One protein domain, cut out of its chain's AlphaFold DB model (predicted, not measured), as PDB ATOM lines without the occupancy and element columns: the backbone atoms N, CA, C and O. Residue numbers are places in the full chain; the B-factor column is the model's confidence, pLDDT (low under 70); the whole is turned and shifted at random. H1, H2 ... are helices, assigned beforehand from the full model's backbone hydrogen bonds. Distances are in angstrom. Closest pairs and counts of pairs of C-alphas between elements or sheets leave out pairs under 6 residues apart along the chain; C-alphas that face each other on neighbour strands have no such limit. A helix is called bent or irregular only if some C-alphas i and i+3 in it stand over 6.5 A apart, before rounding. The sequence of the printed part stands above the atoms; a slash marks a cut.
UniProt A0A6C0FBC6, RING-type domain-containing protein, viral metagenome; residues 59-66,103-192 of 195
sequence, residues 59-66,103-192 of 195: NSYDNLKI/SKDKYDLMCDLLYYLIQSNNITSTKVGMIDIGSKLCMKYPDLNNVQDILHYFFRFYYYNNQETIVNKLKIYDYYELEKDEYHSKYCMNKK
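What this domain is: This is residues 59 to 66 and 103 to 192 of the 195 residues of the protein "RING-type domain-containing protein" of viral metagenome (UniProt A0A6C0FBC6). The long helix H3 runs through the core, with H2 and H5 on opposite sides of it in a loose row, and H4 crosses this row from H2 past H3 to H5. H1 packs on H2 at the end of the row, and H6 packs on the first turns of H3. The printed part has 98 residues with six named helices, H1 to H6 in chain order, and no named strand; the class is all helix. It is compact, with a radius of gyration of the C-alphas of 13.2 A and spans of 39 by 33 by 25 A.

How they stand to each other: H3, residues 124 to 140, and H2, residues 104 to 117, form a helical hairpin: they touch at a shallow tilt of 28 degrees, opposite ways, the closest C-alphas being those of Lys 127 and Leu 117, 6.1 A apart. H5, residues 169 to 175, is close to H3 but not clearly touching, C-alphas 169 and 129 being closest at 7.0 A. H4, residues 147 to 160, touches H2 at Val 147 and Leu 113, whose C-alphas are closest at 5.6 A. H4 and H3 only just touch, with 3 pairs of C-alphas within 8 A, the closest being 150 and 134 at 6.2 A; they are about perpendicular at 77 degrees. H6, residues 182 to 191, touches H3 at residues 124 to 129 alone; C-alphas 185 and 128 are closest at 6.6 A. H1, residues 60 to 65, touches H2, C-alphas 60 and 108 being closest at 5.4 A. The O i to N i+4 pairs are within hydrogen-bond range throughout H1, H3 and H6, and in 8 of 10 in H2, 9 of 10 in H4 and 2 of 3 in H5.

Where its parts are: H3 is 24.4 A long, H4 20.2 A, H2 20.0 A, H6 14.5 A, H5 10.2 A and H1 8.4 A. C-alpha 60 is at (-12.866, 21.768, 511.833) and C-alpha 191 at (-9.263, 40.763, 521.518). H2 is irregular, but only just: C-alphas 105 and 108 are 6.9 A apart.

The domain as a whole: The C-alphas farthest apart, of Asn 59 and Asn 162, are 39.3 A apart. Residues 67 to 102 are not printed, and C-alphas 66 and 103 are 18.8 A apart across the cut. Of the links that are printed whole, none is long. The model's pLDDT is under 70 at residues 165 to 167.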
ATOM      1  N   ASN A  59     -13.987  21.955 507.086       97.56
ATOM      2  CA  ASN A  59     -13.058  21.331 508.028       97.56
ATOM      3  C   ASN A  59     -13.039  22.044 509.388       97.56
ATOM      4  O   ASN A  59     -13.153  23.271 509.489       97.56
ATOM      5  N   SER A  60     -12.845  21.270 510.454       98.25
ATOM      6  CA  SER A  60     -12.866  21.768 511.833       98.25
ATOM      7  C   SER A  60     -11.724  22.724 512.153       98.25
ATOM      8  O   SER A  60     -11.907  23.659 512.930       98.25
ATOM      9  N   TYR A  61     -10.554  22.548 511.535       97.88
ATOM     10  CA  TYR A  61      -9.402  23.414 511.782       97.88
ATOM     11  C   TYR A  61      -9.685  24.870 511.398       97.88
ATOM     12  O   TYR A  61      -9.471  25.773 512.210       97.88
ATOM     13  N   ASP A  62     -10.187  25.110 510.187       97.56
ATOM     14  CA  ASP A  62     -10.489  26.461 509.718       97.56
ATOM     15  C   ASP A  62     -11.696  27.054 510.453       97.56
ATOM     16  O   ASP A  62     -11.655  28.225 510.837       97.56
ATOM     17  N   ASN A  63     -12.715  26.240 510.755       97.94
ATOM     18  CA  ASN A  63     -13.852  26.660 511.578       97.94
ATOM     19  C   ASN A  63     -13.453  27.040 513.008       97.94
ATOM     20  O   ASN A  63     -14.005  27.983 513.558       97.94
ATOM     21  N   LEU A  64     -12.482  26.364 513.620       98.19
ATOM     22  CA  LEU A  64     -11.918  26.780 514.907       98.19
ATOM     23  C   LEU A  64     -11.110  28.072 514.750       98.19
ATOM     24  O   LEU A  64     -11.274  29.029 515.507       98.19
ATOM     25  N   LYS A  65     -10.246  28.119 513.735       97.19
ATOM     26  CA  LYS A  65      -9.297  29.211 513.506       97.19
ATOM     27  C   LYS A  65      -9.966  30.566 513.321       97.19
ATOM     28  O   LYS A  65      -9.376  31.568 513.719       97.19
ATOM     29  N   ILE A  66     -11.168  30.631 512.748       95.75
ATOM     30  CA  ILE A  66     -11.851  31.919 512.571       95.75
ATOM     31  C   ILE A  66     -12.242  32.574 513.903       95.75
ATOM     32  O   ILE A  66     -12.347  33.799 513.959       95.75
ATOM     33  N   SER A 103      -4.332  17.256 520.975       96.00
ATOM     34  CA  SER A 103      -4.151  16.386 519.819       96.00
ATOM     35  C   SER A 103      -5.145  16.733 518.706       96.00
ATOM     36  O   SER A 103      -6.281  17.133 518.964       96.00
ATOM     37  N   LYS A 104      -4.708  16.620 517.448       96.12
ATOM     38  CA  LYS A 104      -5.491  17.084 516.290       96.12
ATOM     39  C   LYS A 104      -6.767  16.274 516.056       96.12
ATOM     40  O   LYS A 104      -7.716  16.834 515.526       96.12
ATOM     41  N   ASP A 105      -6.807  15.007 516.467       96.69
ATOM     42  CA  ASP A 105      -8.007  14.157 516.417       96.69
ATOM     43  C   ASP A 105      -9.159  14.711 517.270       96.69
ATOM     44  O   ASP A 105     -10.320  14.437 516.995       96.69
ATOM     45  N   LYS A 106      -8.866  15.572 518.253       98.06
ATOM     46  CA  LYS A 106      -9.887  16.236 519.074       98.06
ATOM     47  C   LYS A 106     -10.408  17.542 518.478       98.06
ATOM     48  O   LYS A 106     -11.258  18.187 519.089       98.06
ATOM     49  N   TYR A 107      -9.919  17.978 517.315       98.12
ATOM     50  CA  TYR A 107     -10.367  19.242 516.719       98.12
ATOM     51  C   TYR A 107     -11.823  19.191 516.261       98.12
ATOM     52  O   TYR A 107     -12.503  20.205 516.391       98.12
ATOM     53  N   ASP A 108     -12.309  18.042 515.794       98.38
ATOM     54  CA  ASP A 108     -13.718  17.878 515.422       98.38
ATOM     55  C   ASP A 108     -14.621  18.046 516.647       98.38
ATOM     56  O   ASP A 108     -15.466  18.941 516.672       98.38
ATOM     57  N   LEU A 109     -14.322  17.319 517.727       98.62
ATOM     58  CA  LEU A 109     -15.013  17.448 519.010       98.62
ATOM     59  C   LEU A 109     -15.004  18.890 519.543       98.62
ATOM     60  O   LEU A 109     -16.031  19.420 519.966       98.62
ATOM     61  N   MET A 110     -13.853  19.561 519.512       98.62
ATOM     62  CA  MET A 110     -13.761  20.939 519.996       98.62
ATOM     63  C   MET A 110     -14.476  21.937 519.086       98.62
ATOM     64  O   MET A 110     -14.972  22.957 519.569       98.62
ATOM     65  N   CYS A 111     -14.543  21.663 517.782       98.62
ATOM     66  CA  CYS A 111     -15.349  22.444 516.856       98.62
ATOM     67  C   CYS A 111     -16.833  22.290 517.195       98.62
ATOM     68  O   CYS A 111     -17.530  23.295 517.320       98.62
ATOM     69  N   ASP A 112     -17.299  21.066 517.434       98.56
ATOM     70  CA  ASP A 112     -18.688  20.806 517.813       98.56
ATOM     71  C   ASP A 112     -19.043  21.439 519.159       98.56
ATOM     72  O   ASP A 112     -20.076  22.100 519.265       98.56
ATOM     73  N   LEU A 113     -18.154  21.358 520.156       98.69
ATOM     74  CA  LEU A 113     -18.333  22.059 521.428       98.69
ATOM     75  C   LEU A 113     -18.440  23.574 521.217       98.69
ATOM     76  O   LEU A 113     -19.331  24.211 521.776       98.69
ATOM     77  N   LEU A 114     -17.554  24.171 520.415       98.44
ATOM     78  CA  LEU A 114     -17.599  25.605 520.138       98.44
ATOM     79  C   LEU A 114     -18.929  25.996 519.487       98.44
ATOM     80  O   LEU A 114     -19.557  26.960 519.927       98.44
ATOM     81  N   TYR A 115     -19.369  25.254 518.467       98.25
ATOM     82  CA  TYR A 115     -20.609  25.543 517.744       98.25
ATOM     83  C   TYR A 115     -21.860  25.308 518.597       98.25
ATOM     84  O   TYR A 115     -22.827  26.062 518.477       98.25
ATOM     85  N   TYR A 116     -21.826  24.334 519.505       98.31
ATOM     86  CA  TYR A 116     -22.837  24.163 520.545       98.31
ATOM     87  C   TYR A 116     -22.877  25.383 521.478       98.31
ATOM     88  O   TYR A 116     -23.930  25.978 521.720       98.31
ATOM     89  N   LEU A 117     -21.715  25.827 521.964       97.94
ATOM     90  CA  LEU A 117     -21.631  26.934 522.909       97.94
ATOM     91  C   LEU A 117     -22.084  28.257 522.296       97.94
ATOM     92  O   LEU A 117     -22.831  28.974 522.955       97.94
ATOM     93  N   ILE A 118     -21.715  28.583 521.057       97.56
ATOM     94  CA  ILE A 118     -22.164  29.823 520.393       97.56
ATOM     95  C   ILE A 118     -23.650  29.803 519.996       97.56
ATOM     96  O   ILE A 118     -24.184  30.838 519.611       97.56
ATOM     97  N   GLN A 119     -24.340  28.669 520.113       97.12
ATOM     98  CA  GLN A 119     -25.805  28.606 520.038       97.12
ATOM     99  C   GLN A 119     -26.460  28.810 521.410       97.12
ATOM    100  O   GLN A 119     -27.585  29.297 521.498       97.12
ATOM    101  N   SER A 120     -25.742  28.507 522.496       94.81
ATOM    102  CA  SER A 120     -26.247  28.647 523.863       94.81
ATOM    103  C   SER A 120     -26.418  30.106 524.321       94.81
ATOM    104  O   SER A 120     -25.786  31.049 523.818       94.81
ATOM    105  N   ASN A 121     -27.248  30.278 525.351       92.25
ATOM    106  CA  ASN A 121     -27.542  31.551 526.018       92.25
ATOM    107  C   ASN A 121     -26.424  32.040 526.962       92.25
ATOM    108  O   ASN A 121     -26.547  33.111 527.553       92.25
ATOM    109  N   ASN A 122     -25.328  31.287 527.096       92.38
ATOM    110  CA  ASN A 122     -24.198  31.668 527.936       92.38
ATOM    111  C   ASN A 122     -23.587  33.005 527.494       92.38
ATOM    112  O   ASN A 122     -23.487  33.296 526.303       92.38
ATOM    113  N   ILE A 123     -23.095  33.806 528.436       93.81
ATOM    114  CA  ILE A 123     -22.318  35.006 528.096       93.81
ATOM    115  C   ILE A 123     -20.945  34.628 527.515       93.81
ATOM    116  O   ILE A 123     -20.429  33.533 527.758       93.81
ATOM    117  N   THR A 124     -20.317  35.544 526.768       95.12
ATOM    118  CA  THR A 124     -19.020  35.298 526.106       95.12
ATOM    119  C   THR A 124     -17.943  34.792 527.069       95.12
ATOM    120  O   THR A 124     -17.219  33.857 526.743       95.12
ATOM    121  N   SER A 125     -17.837  35.367 528.271       93.00
ATOM    122  CA  SER A 125     -16.813  34.973 529.249       93.00
ATOM    123  C   SER A 125     -16.984  33.535 529.747       93.00
ATOM    124  O   SER A 125     -15.986  32.840 529.953       93.00
ATOM    125  N   THR A 126     -18.230  33.078 529.902       93.00
ATOM    126  CA  THR A 126     -18.563  31.686 530.223       93.00
ATOM    127  C   THR A 126     -18.172  30.772 529.070       93.00
ATOM    128  O   THR A 126     -17.484  29.785 529.300       93.00
ATOM    129  N   LYS A 127     -18.509  31.137 527.825       95.69
ATOM    130  CA  LYS A 127     -18.137  30.374 526.620       95.69
ATOM    131  C   LYS A 127     -16.620  30.198 526.499       95.69
ATOM    132  O   LYS A 127     -16.160  29.076 526.333       95.69
ATOM    133  N   VAL A 128     -15.846  31.276 526.664       95.56
ATOM    134  CA  VAL A 128     -14.368  31.235 526.670       95.56
ATOM    135  C   VAL A 128     -13.850  30.261 527.733       95.56
ATOM    136  O   VAL A 128     -12.993  29.429 527.446       95.56
ATOM    137  N   GLY A 129     -14.391  30.332 528.955       94.31
ATOM    138  CA  GLY A 129     -14.017  29.414 530.032       94.31
ATOM    139  C   GLY A 129     -14.347  27.961 529.697       94.31
ATOM    140  O   GLY A 129     -13.492  27.094 529.833       94.31
ATOM    141  N   MET A 130     -15.560  27.695 529.207       95.88
ATOM    142  CA  MET A 130     -15.998  26.345 528.850       95.88
ATOM    143  C   MET A 130     -15.177  25.744 527.703       95.88
ATOM    144  O   MET A 130     -14.896  24.550 527.737       95.88
ATOM    145  N   ILE A 131     -14.747  26.547 526.724       97.19
ATOM    146  CA  ILE A 131     -13.872  26.086 525.634       97.19
ATOM    147  C   ILE A 131     -12.487  25.696 526.168       97.19
ATOM    148  O   ILE A 131     -11.979  24.635 525.808       97.19
ATOM    149  N   ASP A 132     -11.883  26.512 527.037       96.12
ATOM    150  CA  ASP A 132     -10.571  26.210 527.631       96.12
ATOM    151  C   ASP A 132     -10.623  25.011 528.592       96.12
ATOM    152  O   ASP A 132      -9.743  24.154 528.573       96.12
ATOM    153  N   ILE A 133     -11.669  24.902 529.413       96.25
ATOM    154  CA  ILE A 133     -11.872  23.733 530.279       96.25
ATOM    155  C   ILE A 133     -12.109  22.484 529.424       96.25
ATOM    156  O   ILE A 133     -11.474  21.461 529.661       96.25
ATOM    157  N   GLY A 134     -12.968  22.574 528.404       97.31
ATOM    158  CA  GLY A 134     -13.259  21.470 527.490       97.31
ATOM    159  C   GLY A 134     -12.005  20.950 526.786       97.31
ATOM    160  O   GLY A 134     -11.770  19.745 526.779       97.31
ATOM    161  N   SER A 135     -11.141  21.838 526.282       97.44
ATOM    162  CA  SER A 135      -9.887  21.413 525.644       97.44
ATOM    163  C   SER A 135      -8.947  20.712 526.628       97.44
ATOM    164  O   SER A 135      -8.345  19.696 526.281       97.44
ATOM    165  N   LYS A 136      -8.856  21.193 527.872       96.62
ATOM    166  CA  LYS A 136      -8.039  20.574 528.928       96.62
ATOM    167  C   LYS A 136      -8.591  19.230 529.390       96.62
ATOM    168  O   LYS A 136      -7.807  18.315 529.636       96.62
ATOM    169  N   LEU A 137      -9.913  19.081 529.451       97.69
ATOM    170  CA  LEU A 137     -10.553  17.790 529.695       97.69
ATOM    171  C   LEU A 137     -10.204  16.797 528.585       97.69
ATOM    172  O   LEU A 137      -9.758  15.702 528.903       97.69
ATOM    173  N   CYS A 138     -10.273  17.189 527.310       97.88
ATOM    174  CA  CYS A 138      -9.853  16.336 526.189       97.88
ATOM    175  C   CYS A 138      -8.358  15.973 526.223       97.88
ATOM    176  O   CYS A 138      -7.961  14.925 525.722       97.88
ATOM    177  N   MET A 139      -7.508  16.830 526.801       96.06
ATOM    178  CA  MET A 139      -6.091  16.516 527.015       96.06
ATOM    179  C   MET A 139      -5.871  15.526 528.168       96.06
ATOM    180  O   MET A 139      -4.956  14.709 528.081       96.06
ATOM    181  N   LYS A 140      -6.661  15.626 529.248       96.88
ATOM    182  CA  LYS A 140      -6.546  14.778 530.449       96.88
ATOM    183  C   LYS A 140      -7.245  13.425 530.283       96.88
ATOM    184  O   LYS A 140      -6.741  12.428 530.786       96.88
ATOM    185  N   TYR A 141      -8.358  13.396 529.557       96.88
ATOM    186  CA  TYR A 141      -9.194  12.225 529.304       96.88
ATOM    187  C   TYR A 141      -9.294  12.003 527.784       96.88
ATOM    188  O   TYR A 141     -10.188  12.546 527.132       96.88
ATOM    189  N   PRO A 142      -8.362  11.242 527.186       94.12
ATOM    190  CA  PRO A 142      -8.320  11.031 525.738       94.12
ATOM    191  C   PRO A 142      -9.545  10.305 525.171       94.12
ATOM    192  O   PRO A 142      -9.780  10.387 523.971       94.12
ATOM    193  N   ASP A 143     -10.336   9.634 526.008       96.19
ATOM    194  CA  ASP A 143     -11.507   8.857 525.583       96.19
ATOM    195  C   ASP A 143     -12.758   9.716 525.324       96.19
ATOM    196  O   ASP A 143     -13.765   9.200 524.845       96.19
ATOM    197  N   LEU A 144     -12.718  11.028 525.601       97.81
ATOM    198  CA  LEU A 144     -13.831  11.935 525.293       97.81
ATOM    199  C   LEU A 144     -13.951  12.121 523.780       97.81
ATOM    200  O   LEU A 144     -13.002  12.578 523.138       97.81
ATOM    201  N   ASN A 145     -15.107  11.795 523.210       96.88
ATOM    202  CA  ASN A 145     -15.298  11.750 521.758       96.88
ATOM    203  C   ASN A 145     -16.513  12.544 521.271       96.88
ATOM    204  O   ASN A 145     -16.591  12.851 520.084       96.88
ATOM    205  N   ASN A 146     -17.433  12.925 522.158       97.94
ATOM    206  CA  ASN A 146     -18.593  13.746 521.816       97.94
ATOM    207  C   ASN A 146     -18.803  14.894 522.826       97.94
ATOM    208  O   ASN A 146     -18.195  14.947 523.898       97.94
ATOM    209  N   VAL A 147     -19.653  15.859 522.462       98.25
ATOM    210  CA  VAL A 147     -19.917  17.047 523.292       98.25
ATOM    211  C   VAL A 147     -20.547  16.658 524.631       98.25
ATOM    212  O   VAL A 147     -20.245  17.275 525.650       98.25
ATOM    213  N   GLN A 148     -21.388  15.627 524.656       98.25
ATOM    214  CA  GLN A 148     -22.063  15.130 525.850       98.25
ATOM    215  C   GLN A 148     -21.063  14.580 526.871       98.25
ATOM    216  O   GLN A 148     -21.233  14.842 528.060       98.25
ATOM    217  N   ASP A 149     -19.990  13.922 526.422       98.00
ATOM    218  CA  ASP A 149     -18.903  13.463 527.290       98.00
ATOM    219  C   ASP A 149     -18.267  14.653 528.012       98.00
ATOM    220  O   ASP A 149     -18.072  14.622 529.221       98.00
ATOM    221  N   ILE A 150     -18.002  15.753 527.298       98.19
ATOM    222  CA  ILE A 150     -17.466  16.978 527.905       98.19
ATOM    223  C   ILE A 150     -18.486  17.585 528.880       98.19
ATOM    224  O   ILE A 150     -18.142  17.943 530.010       98.19
ATOM    225  N   LEU A 151     -19.750  17.705 528.462       96.94
ATOM    226  CA  LEU A 151     -20.816  18.280 529.285       96.94
ATOM    227  C   LEU A 151     -21.061  17.475 530.566       96.94
ATOM    228  O   LEU A 151     -21.331  18.077 531.604       96.94
ATOM    229  N   HIS A 152     -20.882  16.153 530.538       96.44
ATOM    230  CA  HIS A 152     -20.954  15.304 531.725       96.44
ATOM    231  C   HIS A 152     -20.004  15.789 532.832       96.44
ATOM    232  O   HIS A 152     -20.406  15.863 533.991       96.44
ATOM    233  N   TYR A 153     -18.782  16.215 532.492       96.31
ATOM    234  CA  TYR A 153     -17.836  16.760 533.472       96.31
ATOM    235  C   TYR A 153     -18.290  18.116 534.028       96.31
ATOM    236  O   TYR A 153     -18.128  18.379 535.222       96.31
ATOM    237  N   PHE A 154     -18.898  18.972 533.206       93.88
ATOM    238  CA  PHE A 154     -19.486  20.219 533.702       93.88
ATOM    239  C   PHE A 154     -20.651  19.947 534.662       93.88
ATOM    240  O   PHE A 154     -20.697  20.533 535.743       93.88
ATOM    241  N   PHE A 155     -21.552  19.025 534.315       92.38
ATOM    242  CA  PHE A 155     -22.687  18.666 535.164       92.38
ATOM    243  C   PHE A 155     -22.243  17.992 536.461       92.38
ATOM    244  O   PHE A 155     -22.678  18.401 537.533       92.38
ATOM    245  N   ARG A 156     -21.318  17.029 536.399       92.81
ATOM    246  CA  ARG A 156     -20.737  16.386 537.586       92.81
ATOM    247  C   ARG A 156     -20.162  17.416 538.555       92.81
ATOM    248  O   ARG A 156     -20.435  17.350 539.750       92.81
ATOM    249  N   PHE A 157     -19.400  18.384 538.042       92.19
ATOM    250  CA  PHE A 157     -18.861  19.460 538.869       92.19
ATOM    251  C   PHE A 157     -19.973  20.339 539.464       92.19
ATOM    252  O   PHE A 157     -19.923  20.686 540.641       92.19
ATOM    253  N   TYR A 158     -20.995  20.679 538.675       86.88
ATOM    254  CA  TYR A 158     -22.124  21.485 539.141       86.88
ATOM    255  C   TYR A 158     -22.865  20.831 540.318       86.88
ATOM    256  O   TYR A 158     -23.148  21.500 541.314       86.88
ATOM    257  N   TYR A 159     -23.108  19.519 540.248       88.19
ATOM    258  CA  TYR A 159     -23.704  18.758 541.350       88.19
ATOM    259  C   TYR A 159     -22.770  18.630 542.561       88.19
ATOM    260  O   TYR A 159     -23.247  18.675 543.690       88.19
ATOM    261  N   TYR A 160     -21.454  18.531 542.350       87.25
ATOM    262  CA  TYR A 160     -20.471  18.547 543.438       87.25
ATOM    263  C   TYR A 160     -20.436  19.895 544.181       87.25
ATOM    264  O   TYR A 160     -20.313  19.929 545.401       87.25
ATOM    265  N   ASN A 161     -20.575  21.015 543.468       84.38
ATOM    266  CA  ASN A 161     -20.510  22.362 544.041       84.38
ATOM    267  C   ASN A 161     -21.878  22.864 544.557       84.38
ATOM    268  O   ASN A 161     -22.197  24.043 544.402       84.38
ATOM    269  N   ASN A 162     -22.703  21.977 545.127       78.69
ATOM    270  CA  ASN A 162     -24.021  22.287 545.707       78.69
ATOM    271  C   ASN A 162     -24.964  23.086 544.789       78.69
ATOM    272  O   ASN A 162     -25.792  23.853 545.275       78.69
ATOM    273  N   GLN A 163     -24.833  22.943 543.465       71.31
ATOM    274  CA  GLN A 163     -25.654  23.662 542.485       71.31
ATOM    275  C   GLN A 163     -25.625  25.198 542.634       71.31
ATOM    276  O   GLN A 163     -26.565  25.874 542.211       71.31
ATOM    277  N   GLU A 164     -24.552  25.769 543.205       72.69
ATOM    278  CA  GLU A 164     -24.401  27.226 543.328       72.69
ATOM    279  C   GLU A 164     -24.689  27.908 541.977       72.69
ATOM    280  O   GLU A 164     -24.098  27.570 540.948       72.69
ATOM    281  N   THR A 165     -25.601  28.885 541.979       59.47
ATOM    282  CA  THR A 165     -26.077  29.579 540.767       59.47
ATOM    283  C   THR A 165     -24.958  30.316 540.032       59.47
ATOM    284  O   THR A 165     -25.002  30.459 538.810       59.47
ATOM    285  N   ILE A 166     -23.930  30.749 540.763       61.41
ATOM    286  CA  ILE A 166     -22.708  31.330 540.214       61.41
ATOM    287  C   ILE A 166     -21.584  30.317 540.397       61.41
ATOM    288  O   ILE A 166     -20.878  30.303 541.405       61.41
ATOM    289  N   VAL A 167     -21.390  29.476 539.385       62.78
ATOM    290  CA  VAL A 167     -20.228  28.593 539.335       62.78
ATOM    291  C   VAL A 167     -18.976  29.443 539.162       62.78
ATOM    292  O   VAL A 167     -18.703  29.983 538.086       62.78
ATOM    293  N   ASN A 168     -18.175  29.538 540.222       71.19
ATOM    294  CA  ASN A 168     -16.828  30.062 540.097       71.19
ATOM    295  C   ASN A 168     -16.031  29.103 539.207       71.19
ATOM    296  O   ASN A 168     -15.575  28.057 539.664       71.19
ATOM    297  N   LYS A 169     -15.841  29.481 537.936       73.81
ATOM    298  CA  LYS A 169     -15.062  28.705 536.966       73.81
ATOM    299  C   LYS A 169     -13.668  28.342 537.465       73.81
ATOM    300  O   LYS A 169     -13.080  27.446 536.905       73.81
ATOM    301  N   LEU A 170     -13.111  29.012 538.474       79.81
ATOM    302  CA  LEU A 170     -11.827  28.627 539.058       79.81
ATOM    303  C   LEU A 170     -11.912  27.275 539.774       79.81
ATOM    304  O   LEU A 170     -11.038  26.438 539.579       79.81
ATOM    305  N   LYS A 171     -13.022  27.017 540.475       87.69
ATOM    306  CA  LYS A 171     -13.245  25.775 541.221       87.69
ATOM    307  C   LYS A 171     -13.256  24.533 540.320       87.69
ATOM    308  O   LYS A 171     -12.888  23.463 540.785       87.69
ATOM    309  N   ILE A 172     -13.656  24.645 539.045       91.94
ATOM    310  CA  ILE A 172     -13.644  23.491 538.125       91.94
ATOM    311  C   ILE A 172     -12.225  23.124 537.674       91.94
ATOM    312  O   ILE A 172     -11.944  21.941 537.489       91.94
ATOM    313  N   TYR A 173     -11.326  24.111 537.526       92.94
ATOM    314  CA  TYR A 173      -9.914  23.835 537.258       92.94
ATOM    315  C   TYR A 173      -9.318  23.102 538.451       92.94
ATOM    316  O   TYR A 173      -8.668  22.086 538.254       92.94
ATOM    317  N   ASP A 174      -9.607  23.566 539.666       92.31
ATOM    318  CA  ASP A 174      -9.097  22.945 540.886       92.31
ATOM    319  C   ASP A 174      -9.664  21.524 541.068       92.31
ATOM    320  O   ASP A 174      -8.904  20.583 541.271       92.31
ATOM    321  N   TYR A 175     -10.980  21.335 540.897       94.31
ATOM    322  CA  TYR A 175     -11.651  20.035 541.052       94.31
ATOM    323  C   TYR A 175     -11.122  18.954 540.104       94.31
ATOM    324  O   TYR A 175     -11.007  17.793 540.487       94.31
ATOM    325  N   TYR A 176     -10.805  19.325 538.861       95.81
ATOM    326  CA  TYR A 176     -10.247  18.402 537.871       95.81
ATOM    327  C   TYR A 176      -8.724  18.503 537.734       95.81
ATOM    328  O   TYR A 176      -8.169  17.861 536.842       95.81
ATOM    329  N   GLU A 177      -8.050  19.277 538.590       95.25
ATOM    330  CA  GLU A 177      -6.602  19.540 538.567       95.25
ATOM    331  C   GLU A 177      -6.099  19.952 537.168       95.25
ATOM    332  O   GLU A 177      -5.157  19.383 536.608       95.25
ATOM    333  N   LEU A 178      -6.790  20.904 536.547       94.31
ATOM    334  CA  LEU A 178      -6.468  21.431 535.226       94.31
ATOM    335  C   LEU A 178      -5.566  22.664 535.357       94.31
ATOM    336  O   LEU A 178      -5.795  23.526 536.204       94.31
ATOM    337  N   GLU A 179      -4.575  22.805 534.468       90.38
ATOM    338  CA  GLU A 179      -3.741  24.017 534.423       90.38
ATOM    339  C   GLU A 179      -4.630  25.247 534.198       90.38
ATOM    340  O   GLU A 179      -5.510  25.237 533.340       90.38
ATOM    341  N   LYS A 180      -4.394  26.334 534.926       86.12
ATOM    342  CA  LYS A 180      -5.177  27.568 534.834       86.12
ATOM    343  C   LYS A 180      -4.361  28.680 534.180       86.12
ATOM    344  O   LYS A 180      -3.204  28.898 534.519       86.12
ATOM    345  N   ASP A 181      -4.981  29.422 533.262       85.81
ATOM    346  CA  ASP A 181      -4.354  30.560 532.577       85.81
ATOM    347  C   ASP A 181      -5.314  31.759 532.553       85.81
ATOM    348  O   ASP A 181      -6.011  32.026 531.571       85.81
ATOM    349  N   GLU A 182      -5.391  32.482 533.676       77.50
ATOM    350  CA  GLU A 182      -6.302  33.630 533.811       77.50
ATOM    351  C   GLU A 182      -5.990  34.748 532.817       77.50
ATOM    352  O   GLU A 182      -6.899  35.412 532.306       77.50
ATOM    353  N   TYR A 183      -4.703  34.934 532.514       86.56
ATOM    354  CA  TYR A 183      -4.264  35.932 531.551       86.56
ATOM    355  C   TYR A 183      -4.866  35.657 530.172       86.56
ATOM    356  O   TYR A 183      -5.315  36.588 529.502       86.56
ATOM    357  N   HIS A 184      -4.917  34.387 529.755       88.88
ATOM    358  CA  HIS A 184      -5.465  34.020 528.454       88.88
ATOM    359  C   HIS A 184      -6.945  34.357 528.314       88.88
ATOM    360  O   HIS A 184      -7.341  34.957 527.318       88.88
ATOM    361  N   SER A 185      -7.753  34.052 529.332       87.25
ATOM    362  CA  SER A 185      -9.177  34.413 529.336       87.25
ATOM    363  C   SER A 185      -9.373  35.921 529.155       87.25
ATOM    364  O   SER A 185     -10.173  36.354 528.326       87.25
ATOM    365  N   LYS A 186      -8.611  36.741 529.893       90.81
ATOM    366  CA  LYS A 186      -8.681  38.206 529.785       90.81
ATOM    367  C   LYS A 186      -8.223  38.696 528.409       90.81
ATOM    368  O   LYS A 186      -8.863  39.569 527.823       90.81
ATOM    369  N   TYR A 187      -7.147  38.117 527.875       93.38
ATOM    370  CA  TYR A 187      -6.669  38.401 526.523       93.38
ATOM    371  C   TYR A 187      -7.752  38.114 525.473       93.38
ATOM    372  O   TYR A 187      -7.999  38.963 524.617       93.38
ATOM    373  N   CYS A 188      -8.442  36.974 525.585       93.69
ATOM    374  CA  CYS A 188      -9.500  36.584 524.655       93.69
ATOM    375  C   CYS A 188     -10.648  37.597 524.629       93.69
ATOM    376  O   CYS A 188     -11.030  38.082 523.562       93.69
ATOM    377  N   MET A 189     -11.124  37.998 525.811       92.62
ATOM    378  CA  MET A 189     -12.174  39.011 525.945       92.62
ATOM    379  C   MET A 189     -11.765  40.349 525.318       92.62
ATOM    380  O   MET A 189     -12.526  40.927 524.544       92.62
ATOM    381  N   ASN A 190     -10.542  40.813 525.585       93.00
ATOM    382  CA  ASN A 190     -10.036  42.082 525.054       93.00
ATOM    383  C   ASN A 190      -9.892  42.067 523.527       93.00
ATOM    384  O   ASN A 190     -10.147  43.069 522.860       93.00
ATOM    385  N   LYS A 191      -9.471  40.933 522.961       93.06
ATOM    386  CA  LYS A 191      -9.263  40.763 521.518       93.06
ATOM    387  C   LYS A 191     -10.529  40.368 520.760       93.06
ATOM    388  O   LYS A 191     -10.473  40.304 519.532       93.06
ATOM    389  N   LYS A 192     -11.646  40.132 521.460       93.38
ATOM    390  CA  LYS A 192     -12.885  39.581 520.890       93.38
ATOM    391  C   LYS A 192     -12.593  38.280 520.129       93.38
ATOM    392  O   LYS A 192     -12.867  38.170 518.935       93.38
TER     393      LYS A 192